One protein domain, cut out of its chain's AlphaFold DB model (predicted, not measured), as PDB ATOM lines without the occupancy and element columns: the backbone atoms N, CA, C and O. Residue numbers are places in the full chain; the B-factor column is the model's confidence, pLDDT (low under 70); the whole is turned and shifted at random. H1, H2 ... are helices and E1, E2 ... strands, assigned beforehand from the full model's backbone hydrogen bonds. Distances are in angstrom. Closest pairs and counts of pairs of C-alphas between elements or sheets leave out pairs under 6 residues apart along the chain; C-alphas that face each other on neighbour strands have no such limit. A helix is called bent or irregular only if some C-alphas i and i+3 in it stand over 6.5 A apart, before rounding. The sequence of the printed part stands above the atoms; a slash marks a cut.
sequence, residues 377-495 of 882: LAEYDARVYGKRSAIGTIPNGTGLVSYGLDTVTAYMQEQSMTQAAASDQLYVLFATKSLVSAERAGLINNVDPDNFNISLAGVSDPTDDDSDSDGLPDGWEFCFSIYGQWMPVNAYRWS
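What this domain is: This is residues 377 to 495 of the 882 residues of an uncharacterized protein of Euryarchaeota archaeon (UniProt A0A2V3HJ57). Three helices, H3, H4 and H5, run in a zigzag, each meeting the next at a steep angle, with the small strand hairpin E1 and E2 beside H3 at one end of the long axis and H5 with short H6 at the other. H1 and H2 make a corner beside H3 and the hairpin, and a long link, residues 456 to 473, leads from H6 to H7, near H1. The printed part has 119 residues, in the order H1 to H7, then E1 and E2; the two-strand sheet is antiparallel and the class is mostly helix. The whole is compact, with a radius of gyration of the C-alphas of 14.3 A and spans of 40 by 29 by 26 A.

How they stand to each other: E1, residues 483 to 486, and E2, residues 491 to 494, form an antiparallel hairpin at 131 degrees, with N 484 and O 493 within hydrogen-bond range at 2.9 A. The closest C-alphas of E2 and H3, residues 403 to 413, are those of Arg 493 and Asp 406, 6.3 A apart. H3 touches H4, residues 419 to 433, at a steep tilt of 59 degrees, opposite ways; their closest C-alphas, Val 408 and Ala 422, are 5.0 A apart. H4, with residues 427 to 432 alone, touches H5, residues 435 to 444, at a steep tilt of 52 degrees, opposite ways; Ala 431 and Ala 438 have the closest C-alphas, at 4.3 A. H6, residues 451 to 455, only just touches H5, with 3 pairs of C-alphas within 8 A, the closest being Phe 452 and Ile 444 at 6.2 A. H1, residues 377 to 385, and H3 touch only at their ends, with the C-alphas of Arg 383 and Gly 404 closest at 6.2 A. H1 and H2, residues 388 to 393, touch only at the corner, with the C-alphas of Tyr 385 and Ile 391 closest at 6.9 A. H7, residues 474 to 480, is near H1. Every O i to N i+4 pair is within hydrogen-bond range in H3, H5, H6 and H7; H1 has 3 of 5, H4 9 of 11, and H2 0 of 2, with 1 of 3 O i to N i+3 pairs.

Where its parts are: H1 begins at C-alpha 377, (-5.466, 15.973, -6.785), and is 11.7 A long. H2 is irregular, with C-alphas 389 and 392 7.4 A apart. H3 is 15.3 A long, H4 21.9 A and H5 14.3 A. E2 ends at C-alpha 494, (-22.638, 23.603, -11.166).

The domain as a whole: The C-alphas farthest apart, of Val 447 and Met 487, are 42.5 A apart. The printed part has no cut. The link from H6 to H7 is long, with 18 residues. The mean pLDDT of the printed part is 94.4, and no printed residue is under 70.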
ATOM      1  N   LEU A 377      -5.309  16.212  -5.352       95.69
ATOM      2  CA  LEU A 377      -5.466  15.973  -6.785       95.69
ATOM      3  C   LEU A 377      -6.872  16.332  -7.280       95.69
ATOM      4  O   LEU A 377      -6.987  16.889  -8.373       95.69
ATOM      5  N   ALA A 378      -7.934  16.008  -6.537       95.56
ATOM      6  CA  ALA A 378      -9.309  16.362  -6.892       95.56
ATOM      7  C   ALA A 378      -9.504  17.882  -6.984       95.56
ATOM      8  O   ALA A 378     -10.131  18.356  -7.939       95.56
ATOM      9  N   GLU A 379      -8.915  18.628  -6.055       95.88
ATOM     10  CA  GLU A 379      -8.885  20.092  -6.039       95.88
ATOM     11  C   GLU A 379      -8.176  20.673  -7.262       95.88
ATOM     12  O   GLU A 379      -8.729  21.498  -8.002       95.88
ATOM     13  N   TYR A 380      -6.969  20.177  -7.554       96.00
ATOM     14  CA  TYR A 380      -6.224  20.611  -8.730       96.00
ATOM     15  C   TYR A 380      -6.949  20.239 -10.032       96.00
ATOM     16  O   TYR A 380      -7.086  21.071 -10.933       96.00
ATOM     17  N   ASP A 381      -7.495  19.025 -10.140       94.81
ATOM     18  CA  ASP A 381      -8.267  18.560 -11.300       94.81
ATOM     19  C   ASP A 381      -9.532  19.400 -11.548       94.81
ATOM     20  O   ASP A 381      -9.975  19.553 -12.703       94.81
ATOM     21  N   ALA A 382     -10.126  19.965 -10.493       95.31
ATOM     22  CA  ALA A 382     -11.344  20.761 -10.586       95.31
ATOM     23  C   ALA A 382     -11.174  22.005 -11.474       95.31
ATOM     24  O   ALA A 382     -12.128  22.417 -12.155       95.31
ATOM     25  N   ARG A 383      -9.937  22.509 -11.621       94.12
ATOM     26  CA  ARG A 383      -9.579  23.599 -12.553       94.12
ATOM     27  C   ARG A 383      -9.867  23.275 -14.017       94.12
ATOM     28  O   ARG A 383     -10.048  24.184 -14.832       94.12
ATOM     29  N   VAL A 384      -9.930  21.988 -14.370       94.38
ATOM     30  CA  VAL A 384     -10.236  21.499 -15.724       94.38
ATOM     31  C   VAL A 384     -11.646  20.925 -15.800       94.38
ATOM     32  O   VAL A 384     -12.360  21.166 -16.781       94.38
ATOM     33  N   TYR A 385     -12.047  20.151 -14.792       94.56
ATOM     34  CA  TYR A 385     -13.225  19.292 -14.875       94.56
ATOM     35  C   TYR A 385     -14.421  19.759 -14.044       94.56
ATOM     36  O   TYR A 385     -15.518  19.270 -14.314       94.56
ATOM     37  N   GLY A 386     -14.231  20.653 -13.066       95.06
ATOM     38  CA  GLY A 386     -15.141  20.745 -11.921       95.06
ATOM     39  C   GLY A 386     -15.128  19.395 -11.204       95.06
ATOM     40  O   GLY A 386     -14.064  18.812 -11.007       95.06
ATOM     41  N   LYS A 387     -16.291  18.787 -10.963       94.81
ATOM     42  CA  LYS A 387     -16.336  17.404 -10.471       94.81
ATOM     43  C   LYS A 387     -16.124  16.372 -11.584       94.81
ATOM     44  O   LYS A 387     -17.016  16.094 -12.396       94.81
ATOM     45  N   ARG A 388     -14.959  15.707 -11.586       93.19
ATOM     46  CA  ARG A 388     -14.571  14.701 -12.602       93.19
ATOM     47  C   ARG A 388     -15.587  13.557 -12.753       93.19
ATOM     48  O   ARG A 388     -15.881  13.137 -13.875       93.19
ATOM     49  N   SER A 389     -16.156  13.060 -11.657       93.25
ATOM     50  CA  SER A 389     -17.163  11.984 -11.677       93.25
ATOM     51  C   SER A 389     -18.529  12.438 -12.219       93.25
ATOM     52  O   SER A 389     -19.272  11.620 -12.768       93.25
ATOM     53  N   ALA A 390     -18.826  13.740 -12.177       94.75
ATOM     54  CA  ALA A 390     -20.087  14.324 -12.627       94.75
ATOM     55  C   ALA A 390     -20.027  14.955 -14.029       94.75
ATOM     56  O   ALA A 390     -21.045  15.451 -14.510       94.75
ATOM     57  N   ILE A 391     -18.910  14.850 -14.767       94.06
ATOM     58  CA  ILE A 391     -18.790  15.339 -16.163       94.06
ATOM     59  C   ILE A 391     -19.929  14.820 -17.064       94.06
ATOM     60  O   ILE A 391     -20.320  15.474 -18.032       94.06
ATOM     61  N   GLY A 392     -20.491  13.643 -16.759       94.38
ATOM     62  CA  GLY A 392     -21.629  13.070 -17.487       94.38
ATOM     63  C   GLY A 392     -22.915  13.908 -17.444       94.38
ATOM     64  O   GLY A 392     -23.767  13.732 -18.317       94.38
ATOM     65  N   THR A 393     -23.046  14.818 -16.474       95.94
ATOM     66  CA  THR A 393     -24.176  15.753 -16.334       95.94
ATOM     67  C   THR A 393     -24.077  16.930 -17.313       95.94
ATOM     68  O   THR A 393     -25.094  17.481 -17.742       95.94
ATOM     69  N   ILE A 394     -22.866  17.243 -17.790       95.94
ATOM     70  CA  ILE A 394     -22.628  18.337 -18.732       95.94
ATOM     71  C   ILE A 394     -23.283  18.027 -20.094       95.94
ATOM     72  O   ILE A 394     -22.993  16.999 -20.722       95.94
ATOM     73  N   PRO A 395     -24.133  18.927 -20.640       94.88
ATOM     74  CA  PRO A 395     -24.792  18.704 -21.920       94.88
ATOM     75  C   PRO A 395     -23.809  18.467 -23.070       94.88
ATOM     76  O   PRO A 395     -22.844  19.210 -23.273       94.88
ATOM     77  N   ASN A 396     -24.110  17.466 -23.901       91.62
ATOM     78  CA  ASN A 396     -23.265  17.096 -25.033       91.62
ATOM     79  C   ASN A 396     -23.063  18.269 -26.014       91.62
ATOM     80  O   ASN A 396     -24.022  18.819 -26.558       91.62
ATOM     81  N   GLY A 397     -21.799  18.600 -26.288       89.94
ATOM     82  CA  GLY A 397     -21.398  19.695 -27.174       89.94
ATOM     83  C   GLY A 397     -20.963  20.979 -26.462       89.94
ATOM     84  O   GLY A 397     -20.491  21.880 -27.153       89.94
ATOM     85  N   THR A 398     -21.077  21.055 -25.130       92.44
ATOM     86  CA  THR A 398     -20.599  22.194 -24.318       92.44
ATOM     87  C   THR A 398     -19.073  22.202 -24.176       92.44
ATOM     88  O   THR A 398     -18.461  23.262 -24.244       92.44
ATOM     89  N   GLY A 399     -18.450  21.020 -24.092       93.25
ATOM     90  CA  GLY A 399     -17.054  20.876 -23.664       93.25
ATOM     91  C   GLY A 399     -16.977  20.591 -22.164       93.25
ATOM     92  O   GLY A 399     -18.008  20.327 -21.554       93.25
ATOM     93  N   LEU A 400     -15.771  20.607 -21.600       95.31
ATOM     94  CA  LEU A 400     -15.584  20.586 -20.146       95.31
ATOM     95  C   LEU A 400     -15.880  21.979 -19.582       95.31
ATOM     96  O   LEU A 400     -15.629  22.979 -20.262       95.31
ATOM     97  N   VAL A 401     -16.424  22.027 -18.370       96.75
ATOM     98  CA  VAL A 401     -16.717  23.265 -17.646       96.75
ATOM     99  C   VAL A 401     -16.116  23.121 -16.258       96.75
ATOM    100  O   VAL A 401     -16.637  22.365 -15.448       96.75
ATOM    101  N   SER A 402     -15.005  23.809 -16.011       97.19
ATOM    102  CA  SER A 402     -14.390  23.835 -14.689       97.19
ATOM    103  C   SER A 402     -15.160  24.719 -13.721       97.19
ATOM    104  O   SER A 402     -15.918  25.593 -14.153       97.19
ATOM    105  N   TYR A 403     -14.914  24.525 -12.428       98.00
ATOM    106  CA  TYR A 403     -15.421  25.393 -11.367       98.00
ATOM    107  C   TYR A 403     -15.050  26.856 -11.609       98.00
ATOM    108  O   TYR A 403     -15.938  27.692 -11.757       98.00
ATOM    109  N   GLY A 404     -13.771  27.157 -11.862       97.25
ATOM    110  CA  GLY A 404     -13.347  28.523 -12.190       97.25
ATOM    111  C   GLY A 404     -14.041  29.127 -13.425       97.25
ATOM    112  O   GLY A 404     -14.404  30.306 -13.425       97.25
ATOM    113  N   LEU A 405     -14.272  28.345 -14.490       96.94
ATOM    114  CA  LEU A 405     -14.995  28.835 -15.673       96.94
ATOM    115  C   LEU A 405     -16.475  29.116 -15.369       96.94
ATOM    116  O   LEU A 405     -17.040  30.087 -15.896       96.94
ATOM    117  N   ASP A 406     -17.101  28.270 -14.555       97.75
ATOM    118  CA  ASP A 406     -18.490  28.434 -14.140       97.75
ATOM    119  C   ASP A 406     -18.660  29.650 -13.226       97.75
ATOM    120  O   ASP A 406     -19.482  30.511 -13.540       97.75
ATOM    121  N   THR A 407     -17.788  29.826 -12.228       97.94
ATOM    122  CA  THR A 407     -17.719  31.018 -11.365       97.94
ATOM    123  C   THR A 407     -17.679  32.301 -12.193       97.94
ATOM    124  O   THR A 407     -18.498  33.211 -12.031       97.94
ATOM    125  N   VAL A 408     -16.758  32.386 -13.160       98.00
ATOM    126  CA  VAL A 408     -16.643  33.563 -14.038       98.00
ATOM    127  C   VAL A 408     -17.936  33.789 -14.826       98.00
ATOM    128  O   VAL A 408     -18.376  34.930 -15.013       98.00
ATOM    129  N   THR A 409     -18.575  32.711 -15.275       97.31
ATOM    130  CA  THR A 409     -19.847  32.768 -16.000       97.31
ATOM    131  C   THR A 409     -20.997  33.240 -15.101       97.31
ATOM    132  O   THR A 409     -21.797  34.072 -15.553       97.31
ATOM    133  N   ALA A 410     -21.056  32.786 -13.848       97.50
ATOM    134  CA  ALA A 410     -22.029  33.198 -12.841       97.50
ATOM    135  C   ALA A 410     -21.925  34.704 -12.562       97.50
ATOM    136  O   ALA A 410     -22.875  35.453 -12.818       97.50
ATOM    137  N   TYR A 411     -20.732  35.209 -12.228       98.06
ATOM    138  CA  TYR A 411     -20.495  36.647 -12.026       98.06
ATOM    139  C   TYR A 411     -20.876  37.503 -13.243       98.06
ATOM    140  O   TYR A 411     -21.429  38.605 -13.114       98.06
ATOM    141  N   MET A 412     -20.612  37.023 -14.458       97.94
ATOM    142  CA  MET A 412     -21.004  37.745 -15.669       97.94
ATOM    143  C   MET A 412     -22.519  37.831 -15.853       97.94
ATOM    144  O   MET A 412     -23.020  38.872 -16.291       97.94
ATOM    145  N   GLN A 413     -23.247  36.750 -15.582       95.94
ATOM    146  CA  GLN A 413     -24.681  36.665 -15.866       95.94
ATOM    147  C   GLN A 413     -25.535  37.241 -14.735       95.94
ATOM    148  O   GLN A 413     -26.513  37.937 -15.010       95.94
ATOM    149  N   GLU A 414     -25.142  37.010 -13.487       96.19
ATOM    150  CA  GLU A 414     -25.955  37.295 -12.302       96.19
ATOM    151  C   GLU A 414     -25.569  38.635 -11.676       96.19
ATOM    152  O   GLU A 414     -26.436  39.462 -11.390       96.19
ATOM    153  N   GLN A 415     -24.269  38.935 -11.614       96.69
ATOM    154  CA  GLN A 415     -23.759  40.234 -11.153       96.69
ATOM    155  C   GLN A 415     -23.544  41.241 -12.298       96.69
ATOM    156  O   GLN A 415     -23.145  42.386 -12.073       96.69
ATOM    157  N   SER A 416     -23.850  40.858 -13.548       96.31
ATOM    158  CA  SER A 416     -23.693  41.705 -14.745       96.31
ATOM    159  C   SER A 416     -22.265  42.248 -14.937       96.31
ATOM    160  O   SER A 416     -22.076  43.366 -15.440       96.31
ATOM    161  N   MET A 417     -21.254  41.479 -14.527       97.62
ATOM    162  CA  MET A 417     -19.846  41.854 -14.662       97.62
ATOM    163  C   MET A 417     -19.328  41.671 -16.096       97.62
ATOM    164  O   MET A 417     -19.873  40.936 -16.918       97.62
ATOM    165  N   THR A 418     -18.241  42.368 -16.428       97.75
ATOM    166  CA  THR A 418     -17.477  42.086 -17.655       97.75
ATOM    167  C   THR A 418     -16.591  40.862 -17.446       97.75
ATOM    168  O   THR A 418     -16.095  40.712 -16.339       97.75
ATOM    169  N   GLN A 419     -16.273  40.107 -18.506       96.00
ATOM    170  CA  GLN A 419     -15.354  38.955 -18.444       96.00
ATOM    171  C   GLN A 419     -14.096  39.222 -17.606       96.00
ATOM    172  O   GLN A 419     -13.812  38.448 -16.714       96.00
ATOM    173  N   ALA A 420     -13.379  40.326 -17.857       95.31
ATOM    174  CA  ALA A 420     -12.155  40.642 -17.116       95.31
ATOM    175  C   ALA A 420     -12.420  40.804 -15.609       95.31
ATOM    176  O   ALA A 420     -11.821  40.111 -14.812       95.31
ATOM    177  N   ALA A 421     -13.398  41.636 -15.235       96.50
ATOM    178  CA  ALA A 421     -13.765  41.834 -13.831       96.50
ATOM    179  C   ALA A 421     -14.277  40.559 -13.132       96.50
ATOM    180  O   ALA A 421     -14.118  40.444 -11.922       96.50
ATOM    181  N   ALA A 422     -14.913  39.649 -13.879       96.69
ATOM    182  CA  ALA A 422     -15.369  38.358 -13.374       96.69
ATOM    183  C   ALA A 422     -14.198  37.377 -13.195       96.69
ATOM    184  O   ALA A 422     -14.107  36.746 -12.154       96.69
ATOM    185  N   SER A 423     -13.264  37.306 -14.149       95.12
ATOM    186  CA  SER A 423     -12.008  36.557 -13.992       95.12
ATOM    187  C   SER A 423     -11.173  37.082 -12.822       95.12
ATOM    188  O   SER A 423     -10.680  36.286 -12.035       95.12
ATOM    189  N   ASP A 424     -11.117  38.405 -12.632       94.69
ATOM    190  CA  ASP A 424     -10.458  39.026 -11.478       94.69
ATOM    191  C   ASP A 424     -11.100  38.606 -10.136       94.69
ATOM    192  O   ASP A 424     -10.452  38.739  -9.100       94.69
ATOM    193  N   GLN A 425     -12.357  38.124 -10.117       95.31
ATOM    194  CA  GLN A 425     -12.979  37.660  -8.869       95.31
ATOM    195  C   GLN A 425     -12.318  36.396  -8.329       95.31
ATOM    196  O   GLN A 425     -12.176  36.319  -7.119       95.31
ATOM    197  N   LEU A 426     -11.846  35.472  -9.175       95.44
ATOM    198  CA  LEU A 426     -11.150  34.263  -8.703       95.44
ATOM    199  C   LEU A 426      -9.928  34.631  -7.851       95.44
ATOM    200  O   LEU A 426      -9.765  34.144  -6.738       95.44
ATOM    201  N   TYR A 427      -9.123  35.584  -8.331       95.00
ATOM    202  CA  TYR A 427      -7.996  36.112  -7.565       95.00
ATOM    203  C   TYR A 427      -8.439  36.837  -6.289       95.00
ATOM    204  O   TYR A 427      -7.784  36.733  -5.257       95.00
ATOM    205  N   VAL A 428      -9.526  37.616  -6.343       94.44
ATOM    206  CA  VAL A 428     -10.014  38.362  -5.173       94.44
ATOM    207  C   VAL A 428     -10.530  37.421  -4.088       94.44
ATOM    208  O   VAL A 428     -10.188  37.645  -2.929       94.44
ATOM    209  N   LEU A 429     -11.310  36.398  -4.441       93.81
ATOM    210  CA  LEU A 429     -11.796  35.381  -3.504       93.81
ATOM    211  C   LEU A 429     -10.601  34.720  -2.813       93.81
ATOM    212  O   LEU A 429     -10.437  34.862  -1.601       93.81
ATOM    213  N   PHE A 430      -9.658  34.208  -3.607       94.50
ATOM    214  CA  PHE A 430      -8.431  33.608  -3.099       94.50
ATOM    215  C   PHE A 430      -7.630  34.544  -2.177       94.50
ATOM    216  O   PHE A 430      -7.302  34.210  -1.045       94.50
ATOM    217  N   ALA A 431      -7.323  35.759  -2.630       94.19
ATOM    218  CA  ALA A 431      -6.423  36.661  -1.914       94.19
ATOM    219  C   ALA A 431      -7.063  37.363  -0.704       94.19
ATOM    220  O   ALA A 431      -6.356  38.067   0.023       94.19
ATOM    221  N   THR A 432      -8.385  37.271  -0.511       92.88
ATOM    222  CA  THR A 432      -9.082  37.982   0.576       92.88
ATOM    223  C   THR A 432      -9.690  37.086   1.645       92.88
ATOM    224  O   THR A 432     -10.040  37.635   2.695       92.88
ATOM    225  N   LYS A 433      -9.726  35.761   1.437       90.44
ATOM    226  CA  LYS A 433     -10.230  34.789   2.420       90.44
ATOM    227  C   LYS A 433      -9.481  34.863   3.756       90.44
ATOM    228  O   LYS A 433     -10.070  35.079   4.815       90.44
ATOM    229  N   SER A 434      -8.147  34.854   3.706       89.94
ATOM    230  CA  SER A 434      -7.296  34.797   4.894       89.94
ATOM    231  C   SER A 434      -6.020  35.637   4.749       89.94
ATOM    232  O   SER A 434      -5.662  36.126   3.675       89.94
ATOM    233  N   LEU A 435      -5.308  35.847   5.866       88.75
ATOM    234  CA  LEU A 435      -3.996  36.508   5.829       88.75
ATOM    235  C   LEU A 435      -2.955  35.646   5.099       88.75
ATOM    236  O   LEU A 435      -2.092  36.207   4.428       88.75
ATOM    237  N   VAL A 436      -3.041  34.321   5.237       88.06
ATOM    238  CA  VAL A 436      -2.107  33.376   4.613       88.06
ATOM    239  C   VAL A 436      -2.286  33.416   3.099       88.06
ATOM    240  O   VAL A 436      -1.322  33.705   2.392       88.06
ATOM    241  N   SER A 437      -3.520  33.293   2.607       90.56
ATOM    242  CA  SER A 437      -3.819  33.358   1.172       90.56
ATOM    243  C   SER A 437      -3.476  34.734   0.582       90.56
ATOM    244  O   SER A 437      -2.942  34.820  -0.521       90.56
ATOM    245  N   ALA A 438      -3.653  35.831   1.337       91.19
ATOM    246  CA  ALA A 438      -3.212  37.167   0.915       91.19
ATOM    247  C   ALA A 438      -1.680  37.291   0.774       91.19
ATOM    248  O   ALA A 438      -1.190  37.935  -0.160       91.19
ATOM    249  N   GLU A 439      -0.914  36.718   1.709       91.12
ATOM    250  CA  GLU A 439       0.551  36.694   1.645       91.12
ATOM    251  C   GLU A 439       1.032  35.800   0.492       91.12
ATOM    252  O   GLU A 439       1.853  36.254  -0.309       91.12
ATOM    253  N   ARG A 440       0.452  34.601   0.341       91.56
ATOM    254  CA  ARG A 440       0.724  33.649  -0.749       91.56
ATOM    255  C   ARG A 440       0.434  34.266  -2.120       91.56
ATOM    256  O   ARG A 440       1.327  34.337  -2.959       91.56
ATOM    257  N   ALA A 441      -0.750  34.851  -2.318       91.94
ATOM    258  CA  ALA A 441      -1.116  35.562  -3.549       91.94
ATOM    259  C   ALA A 441      -0.159  36.722  -3.877       91.94
ATOM    260  O   ALA A 441       0.105  37.018  -5.044       91.94
ATOM    261  N   GLY A 442       0.360  37.401  -2.849       92.25
ATOM    262  CA  GLY A 442       1.366  38.448  -3.004       92.25
ATOM    263  C   GLY A 442       2.735  37.921  -3.440       92.25
ATOM    264  O   GLY A 442       3.433  38.617  -4.179       92.25
ATOM    265  N   LEU A 443       3.119  36.721  -2.995       92.75
ATOM    266  CA  LEU A 443       4.364  36.055  -3.381       92.75
ATOM    267  C   LEU A 443       4.286  35.495  -4.806       92.75
ATOM    268  O   LEU A 443       5.187  35.785  -5.592       92.75
ATOM    269  N   ILE A 444       3.191  34.805  -5.149       92.19
ATOM    270  CA  ILE A 444       2.925  34.256  -6.492       92.19
ATOM    271  C   ILE A 444       3.075  35.343  -7.560       92.19
ATOM    272  O   ILE A 444       3.782  35.165  -8.550       92.19
ATOM    273  N   ASN A 445       2.470  36.510  -7.322       93.31
ATOM    274  CA  ASN A 445       2.446  37.615  -8.282       93.31
ATOM    275  C   ASN A 445       3.619  38.612  -8.137       93.31
ATOM    276  O   ASN A 445       3.577  39.716  -8.690       93.31
ATOM    277  N   ASN A 446       4.651  38.289  -7.347       91.25
ATOM    278  CA  ASN A 446       5.751  39.219  -7.057       91.25
ATOM    279  C   ASN A 446       6.649  39.474  -8.281       91.25
ATOM    280  O   ASN A 446       7.116  40.600  -8.479       91.25
ATOM    281  N   VAL A 447       6.894  38.438  -9.091       86.81
ATOM    282  CA  VAL A 447       7.722  38.524 -10.307       86.81
ATOM    283  C   VAL A 447       6.860  38.893 -11.516       86.81
ATOM    284  O   VAL A 447       7.099  39.941 -12.125       86.81
ATOM    285  N   ASP A 448       5.819  38.104 -11.802       89.00
ATOM    286  CA  ASP A 448       4.794  38.414 -12.804       89.00
ATOM    287  C   ASP A 448       3.439  38.696 -12.120       89.00
ATOM    288  O   ASP A 448       2.893  37.819 -11.457       89.00
ATOM    289  N   PRO A 449       2.855  39.901 -12.270       91.12
ATOM    290  CA  PRO A 449       1.548  40.224 -11.705       91.12
ATOM    291  C   PRO A 449       0.370  39.351 -12.169       91.12
ATOM    292  O   PRO A 449      -0.681  39.429 -11.534       91.12
ATOM    293  N   ASP A 450       0.498  38.615 -13.277       90.25
ATOM    294  CA  ASP A 450      -0.558  37.753 -13.837       90.25
ATOM    295  C   ASP A 450      -0.330  36.258 -13.550       90.25
ATOM    296  O   ASP A 450      -1.123  35.428 -13.984       90.25
ATOM    297  N   ASN A 451       0.720  35.913 -12.796       91.56
ATOM    298  CA  ASN A 451       1.161  34.534 -12.584       91.56
ATOM    299  C   ASN A 451       0.048  33.629 -12.030       91.56
ATOM    300  O   ASN A 451      -0.247  32.585 -12.599       91.56
ATOM    301  N   PHE A 452      -0.676  34.091 -11.002       93.31
ATOM    302  CA  PHE A 452      -1.824  33.365 -10.441       93.31
ATOM    303  C   PHE A 452      -2.873  33.000 -11.501       93.31
ATOM    304  O   PHE A 452      -3.427  31.906 -11.479       93.31
ATOM    305  N   ASN A 453      -3.161  33.906 -12.438       91.19
ATOM    306  CA  ASN A 453      -4.179  33.664 -13.460       91.19
ATOM    307  C   ASN A 453      -3.730  32.651 -14.516       91.19
ATOM    308  O   ASN A 453      -4.576  32.055 -15.185       91.19
ATOM    309  N   ILE A 454      -2.420  32.502 -14.696       88.81
ATOM    310  CA  ILE A 454      -1.819  31.589 -15.661       88.81
ATOM    311  C   ILE A 454      -1.799  30.167 -15.089       88.81
ATOM    312  O   ILE A 454      -2.217  29.238 -15.782       88.81
ATOM    313  N   SER A 455      -1.396  30.012 -13.827       90.06
ATOM    314  CA  SER A 455      -1.162  28.704 -13.212       90.06
ATOM    315  C   SER A 455      -2.310  28.212 -12.326       90.06
ATOM    316  O   SER A 455      -2.797  27.097 -12.519       90.06
ATOM    317  N   LEU A 456      -2.813  29.047 -11.415       91.56
ATOM    318  CA  LEU A 456      -3.661  28.613 -10.292       91.56
ATOM    319  C   LEU A 456      -5.132  29.041 -10.380       91.56
ATOM    320  O   LEU A 456      -5.953  28.618  -9.568       91.56
ATOM    321  N   ALA A 457      -5.514  29.866 -11.358       91.75
ATOM    322  CA  ALA A 457      -6.904  30.294 -11.481       91.75
ATOM    323  C   ALA A 457      -7.859  29.107 -11.690       91.75
ATOM    324  O   ALA A 457      -7.771  28.378 -12.679       91.75
ATOM    325  N   GLY A 458      -8.841  28.992 -10.794       90.94
ATOM    326  CA  GLY A 458      -9.857  27.944 -10.843       90.94
ATOM    327  C   GLY A 458      -9.529  26.690 -10.030       90.94
ATOM    328  O   GLY A 458     -10.268  25.721 -10.175       90.94
ATOM    329  N   VAL A 459      -8.460  26.713  -9.231       94.06
ATOM    330  CA  VAL A 459      -8.135  25.708  -8.206       94.06
ATOM    331  C   VAL A 459      -8.723  26.182  -6.865       94.06
ATOM    332  O   VAL A 459      -8.624  27.382  -6.578       94.06
ATOM    333  N   SER A 460      -9.370  25.293  -6.102       93.50
ATOM    334  CA  SER A 460      -9.686  25.521  -4.677       93.50
ATOM    335  C   SER A 460      -8.385  25.692  -3.885       93.50
ATOM    336  O   SER A 460      -7.307  25.393  -4.387       93.50
ATOM    337  N   ASP A 461      -8.431  26.333  -2.723       92.94
ATOM    338  CA  ASP A 461      -7.254  26.490  -1.870       92.94
ATOM    339  C   ASP A 461      -7.155  25.255  -0.970       92.94
ATOM    340  O   ASP A 461      -7.861  25.245   0.025       92.94
ATOM    341  N   PRO A 462      -6.241  24.303  -1.238       92.81
ATOM    342  CA  PRO A 462      -6.090  23.025  -0.512       92.81
ATOM    343  C   PRO A 462      -5.597  23.184   0.936       92.81
ATOM    344  O   PRO A 462      -4.967  22.307   1.527       92.81
ATOM    345  N   THR A 463      -5.679  24.396   1.472       89.94
ATOM    346  CA  THR A 463      -5.243  24.744   2.821       89.94
ATOM    347  C   THR A 463      -6.317  25.534   3.569       89.94
ATOM    348  O   THR A 463      -6.013  26.123   4.613       89.94
ATOM    349  N   ASP A 464      -7.535  25.603   3.026       92.44
ATOM    350  CA  ASP A 464      -8.663  26.380   3.535       92.44
ATOM    351  C   ASP A 464      -9.972  25.671   3.151       92.44
ATOM    352  O   ASP A 464     -10.295  25.585   1.973       92.44
ATOM    353  N   ASP A 465     -10.734  25.232   4.156       95.06
ATOM    354  CA  ASP A 465     -11.917  24.375   4.010       95.06
ATOM    355  C   ASP A 465     -13.127  25.062   3.346       95.06
ATOM    356  O   ASP A 465     -14.128  24.400   3.094       95.06
ATOM    357  N   ASP A 466     -13.067  26.375   3.098       95.94
ATOM    358  CA  ASP A 466     -14.111  27.184   2.445       95.94
ATOM    359  C   ASP A 466     -13.452  28.219   1.509       95.94
ATOM    360  O   ASP A 466     -13.111  29.364   1.868       95.94
ATOM    361  N   SER A 467     -13.212  27.795   0.270       95.38
ATOM    362  CA  SER A 467     -12.349  28.489  -0.671       95.38
ATOM    363  C   SER A 467     -12.882  29.832  -1.143       95.38
ATOM    364  O   SER A 467     -12.074  30.717  -1.481       95.38
ATOM    365  N   ASP A 468     -14.195  30.014  -1.181       95.50
ATOM    366  CA  ASP A 468     -14.831  31.258  -1.598       95.50
ATOM    367  C   ASP A 468     -15.477  32.060  -0.457       95.50
ATOM    368  O   ASP A 468     -15.863  33.224  -0.663       95.50
ATOM    369  N   SER A 469     -15.420  31.515   0.761       95.44
ATOM    370  CA  SER A 469     -15.844  32.131   2.015       95.44
ATOM    371  C   SER A 469     -17.341  32.426   2.077       95.44
ATOM    372  O   SER A 469     -17.747  33.479   2.605       95.44
ATOM    373  N   ASP A 470     -18.157  31.542   1.513       95.62
ATOM    374  CA  ASP A 470     -19.613  31.637   1.542       95.62
ATOM    375  C   ASP A 470     -20.263  30.915   2.738       95.62
ATOM    376  O   ASP A 470     -21.413  31.219   3.084       95.62
ATOM    377  N   GLY A 471     -19.486  30.103   3.462       94.81
ATOM    378  CA  GLY A 471     -19.889  29.358   4.649       94.81
ATOM    379  C   GLY A 471     -20.183  27.875   4.412       94.81
ATOM    380  O   GLY A 471     -20.522  27.196   5.388       94.81
ATOM    381  N   LEU A 472     -20.078  27.385   3.176       96.88
ATOM    382  CA  LEU A 472     -20.145  25.971   2.820       96.88
ATOM    383  C   LEU A 472     -18.725  25.385   2.714       96.88
ATOM    384  O   LEU A 472     -17.852  26.033   2.154       96.88
ATOM    385  N   PRO A 473     -18.461  24.178   3.252       96.94
ATOM    386  CA  PRO A 473     -17.161  23.538   3.062       96.94
ATOM    387  C   PRO A 473     -16.961  23.020   1.633       96.94
ATOM    388  O   PRO A 473     -17.879  22.387   1.090       96.94
ATOM    389  N   ASP A 474     -15.759  23.166   1.071       97.31
ATOM    390  CA  ASP A 474     -15.481  22.803  -0.325       97.31
ATOM    391  C   ASP A 474     -15.755  21.311  -0.590       97.31
ATOM    392  O   ASP A 474     -16.369  20.948  -1.598       97.31
ATOM    393  N   GLY A 475     -15.379  20.427   0.336       96.31
ATOM    394  CA  GLY A 475     -15.645  18.993   0.256       96.31
ATOM    395  C   GLY A 475     -17.139  18.645   0.268       96.31
ATOM    396  O   GLY A 475     -17.570  17.729  -0.445       96.31
ATOM    397  N   TRP A 476     -17.970  19.401   0.998       96.81
ATOM    398  CA  TRP A 476     -19.435  19.245   0.985       96.81
ATOM    399  C   TRP A 476     -20.031  19.704  -0.346       96.81
ATOM    400  O   TRP A 476     -20.858  19.012  -0.953       96.81
ATOM    401  N   GLU A 477     -19.562  20.836  -0.859       97.69
ATOM    402  CA  GLU A 477     -19.960  21.323  -2.172       97.69
ATOM    403  C   GLU A 477     -19.550  20.357  -3.282       97.69
ATOM    404  O   GLU A 477     -20.358  19.978  -4.139       97.69
ATOM    405  N   PHE A 478     -18.309  19.878  -3.244       96.69
ATOM    406  CA  PHE A 478     -17.808  18.872  -4.162       96.69
ATOM    407  C   PHE A 478     -18.650  17.599  -4.090       96.69
ATOM    408  O   PHE A 478     -18.996  17.047  -5.140       96.69
ATOM    409  N   CYS A 479     -19.048  17.145  -2.900       94.44
ATOM    410  CA  CYS A 479     -19.925  15.990  -2.687       94.44
ATOM    411  C   CYS A 479     -21.215  16.056  -3.514       94.44
ATOM    412  O   CYS A 479     -21.536  15.104  -4.240       94.44
ATOM    413  N   PHE A 480     -21.902  17.196  -3.499       95.62
ATOM    414  CA  PHE A 480     -23.226  17.346  -4.113       95.62
ATOM    415  C   PHE A 480     -23.213  18.134  -5.433       95.62
ATOM    416  O   PHE A 480     -24.252  18.463  -6.007       95.62
ATOM    417  N   SER A 481     -22.027  18.376  -5.994       96.56
ATOM    418  CA  SER A 481     -21.890  19.111  -7.248       96.56
ATOM    419  C   SER A 481     -22.291  18.295  -8.489       96.56
ATOM    420  O   SER A 481     -21.681  17.280  -8.849       96.56
ATOM    421  N   ILE A 482     -23.297  18.788  -9.217       97.12
ATOM    422  CA  ILE A 482     -23.710  18.332 -10.548       97.12
ATOM    423  C   ILE A 482     -23.957  19.524 -11.479       97.12
ATOM    424  O   ILE A 482     -24.336  20.608 -11.051       97.12
ATOM    425  N   TYR A 483     -23.768  19.343 -12.789       97.62
ATOM    426  CA  TYR A 483     -23.936  20.428 -13.757       97.62
ATOM    427  C   TYR A 483     -25.307  20.370 -14.445       97.62
ATOM    428  O   TYR A 483     -25.637  19.410 -15.146       97.62
ATOM    429  N   GLY A 484     -26.106  21.425 -14.309       96.56
ATOM    430  CA  GLY A 484     -27.500  21.444 -14.756       96.56
ATOM    431  C   GLY A 484     -28.133  22.825 -14.646       96.56
ATOM    432  O   GLY A 484     -27.422  23.819 -14.597       96.56
ATOM    433  N   GLN A 485     -29.464  22.910 -14.724       95.94
ATOM    434  CA  GLN A 485     -30.179  24.187 -14.653       95.94
ATOM    435  C   GLN A 485     -30.912  24.309 -13.326       95.94
ATOM    436  O   GLN A 485     -31.890  23.599 -13.122       95.94
ATOM    437  N   TRP A 486     -30.492  25.265 -12.505       95.00
ATOM    438  CA  TRP A 486     -30.954  25.377 -11.119       95.00
ATOM    439  C   TRP A 486     -31.763  26.643 -10.896       95.00
ATOM    440  O   TRP A 486     -31.595  27.645 -11.609       95.00
ATOM    441  N   MET A 487     -32.674  26.609  -9.932       93.88
ATOM    442  CA  MET A 487     -33.363  27.814  -9.492       93.88
ATOM    443  C   MET A 487     -32.469  28.631  -8.553       93.88
ATOM    444  O   MET A 487     -31.548  28.081  -7.970       93.88
ATOM    445  N   PRO A 488     -32.679  29.958  -8.444       93.44
ATOM    446  CA  PRO A 488     -33.595  30.799  -9.224       93.44
ATOM    447  C   PRO A 488     -33.034  31.226 -10.597       93.44
ATOM    448  O   PRO A 488     -33.755  31.835 -11.399       93.44
ATOM    449  N   VAL A 489     -31.765  30.933 -10.891       92.62
ATOM    450  CA  VAL A 489     -31.039  31.461 -12.063       92.62
ATOM    451  C   VAL A 489     -31.593  30.922 -13.388       92.62
ATOM    452  O   VAL A 489     -31.663  31.653 -14.381       92.62
ATOM    453  N   ASN A 490     -32.052  29.668 -13.405       92.50
ATOM    454  CA  ASN A 490     -32.557  28.940 -14.573       92.50
ATOM    455  C   ASN A 490     -31.546  28.866 -15.740       92.50
ATOM    456  O   ASN A 490     -31.919  28.869 -16.921       92.50
ATOM    457  N   ALA A 491     -30.252  28.803 -15.427       94.62
ATOM    458  CA  ALA A 491     -29.154  28.692 -16.386       94.62
ATOM    459  C   ALA A 491     -28.268  27.491 -16.050       94.62
ATOM    460  O   ALA A 491     -28.296  27.014 -14.926       94.62
ATOM    461  N   TYR A 492     -27.500  27.013 -17.033       95.62
ATOM    462  CA  TYR A 492     -26.550  25.929 -16.800       95.62
ATOM    463  C   TYR A 492     -25.415  26.382 -15.870       95.62
ATOM    464  O   TYR A 492     -24.749  27.364 -16.217       95.62
ATOM    465  N   ARG A 493     -25.245  25.686 -14.742       96.62
ATOM    466  CA  ARG A 493     -24.256  25.907 -13.672       96.62
ATOM    467  C   ARG A 493     -23.900  24.593 -12.987       96.62
ATOM    468  O   ARG A 493     -24.659  23.626 -13.104       96.62
ATOM    469  N   TRP A 494     -22.797  24.573 -12.250       97.94
ATOM    470  CA  TRP A 494     -22.638  23.603 -11.166       97.94
ATOM    471  C   TRP A 494     -23.644  23.931 -10.047       97.94
ATOM    472  O   TRP A 494     -23.969  25.098  -9.839       97.94
ATOM    473  N   SER A 495     -24.258  22.909  -9.444       97.44
ATOM    474  CA  SER A 495     -25.246  23.074  -8.363       97.44
ATOM    475  C   SER A 495     -24.608  23.634  -7.099       97.44
ATOM    476  O   SER A 495     -25.227  24.464  -6.446       97.44
TER     477      SER A 495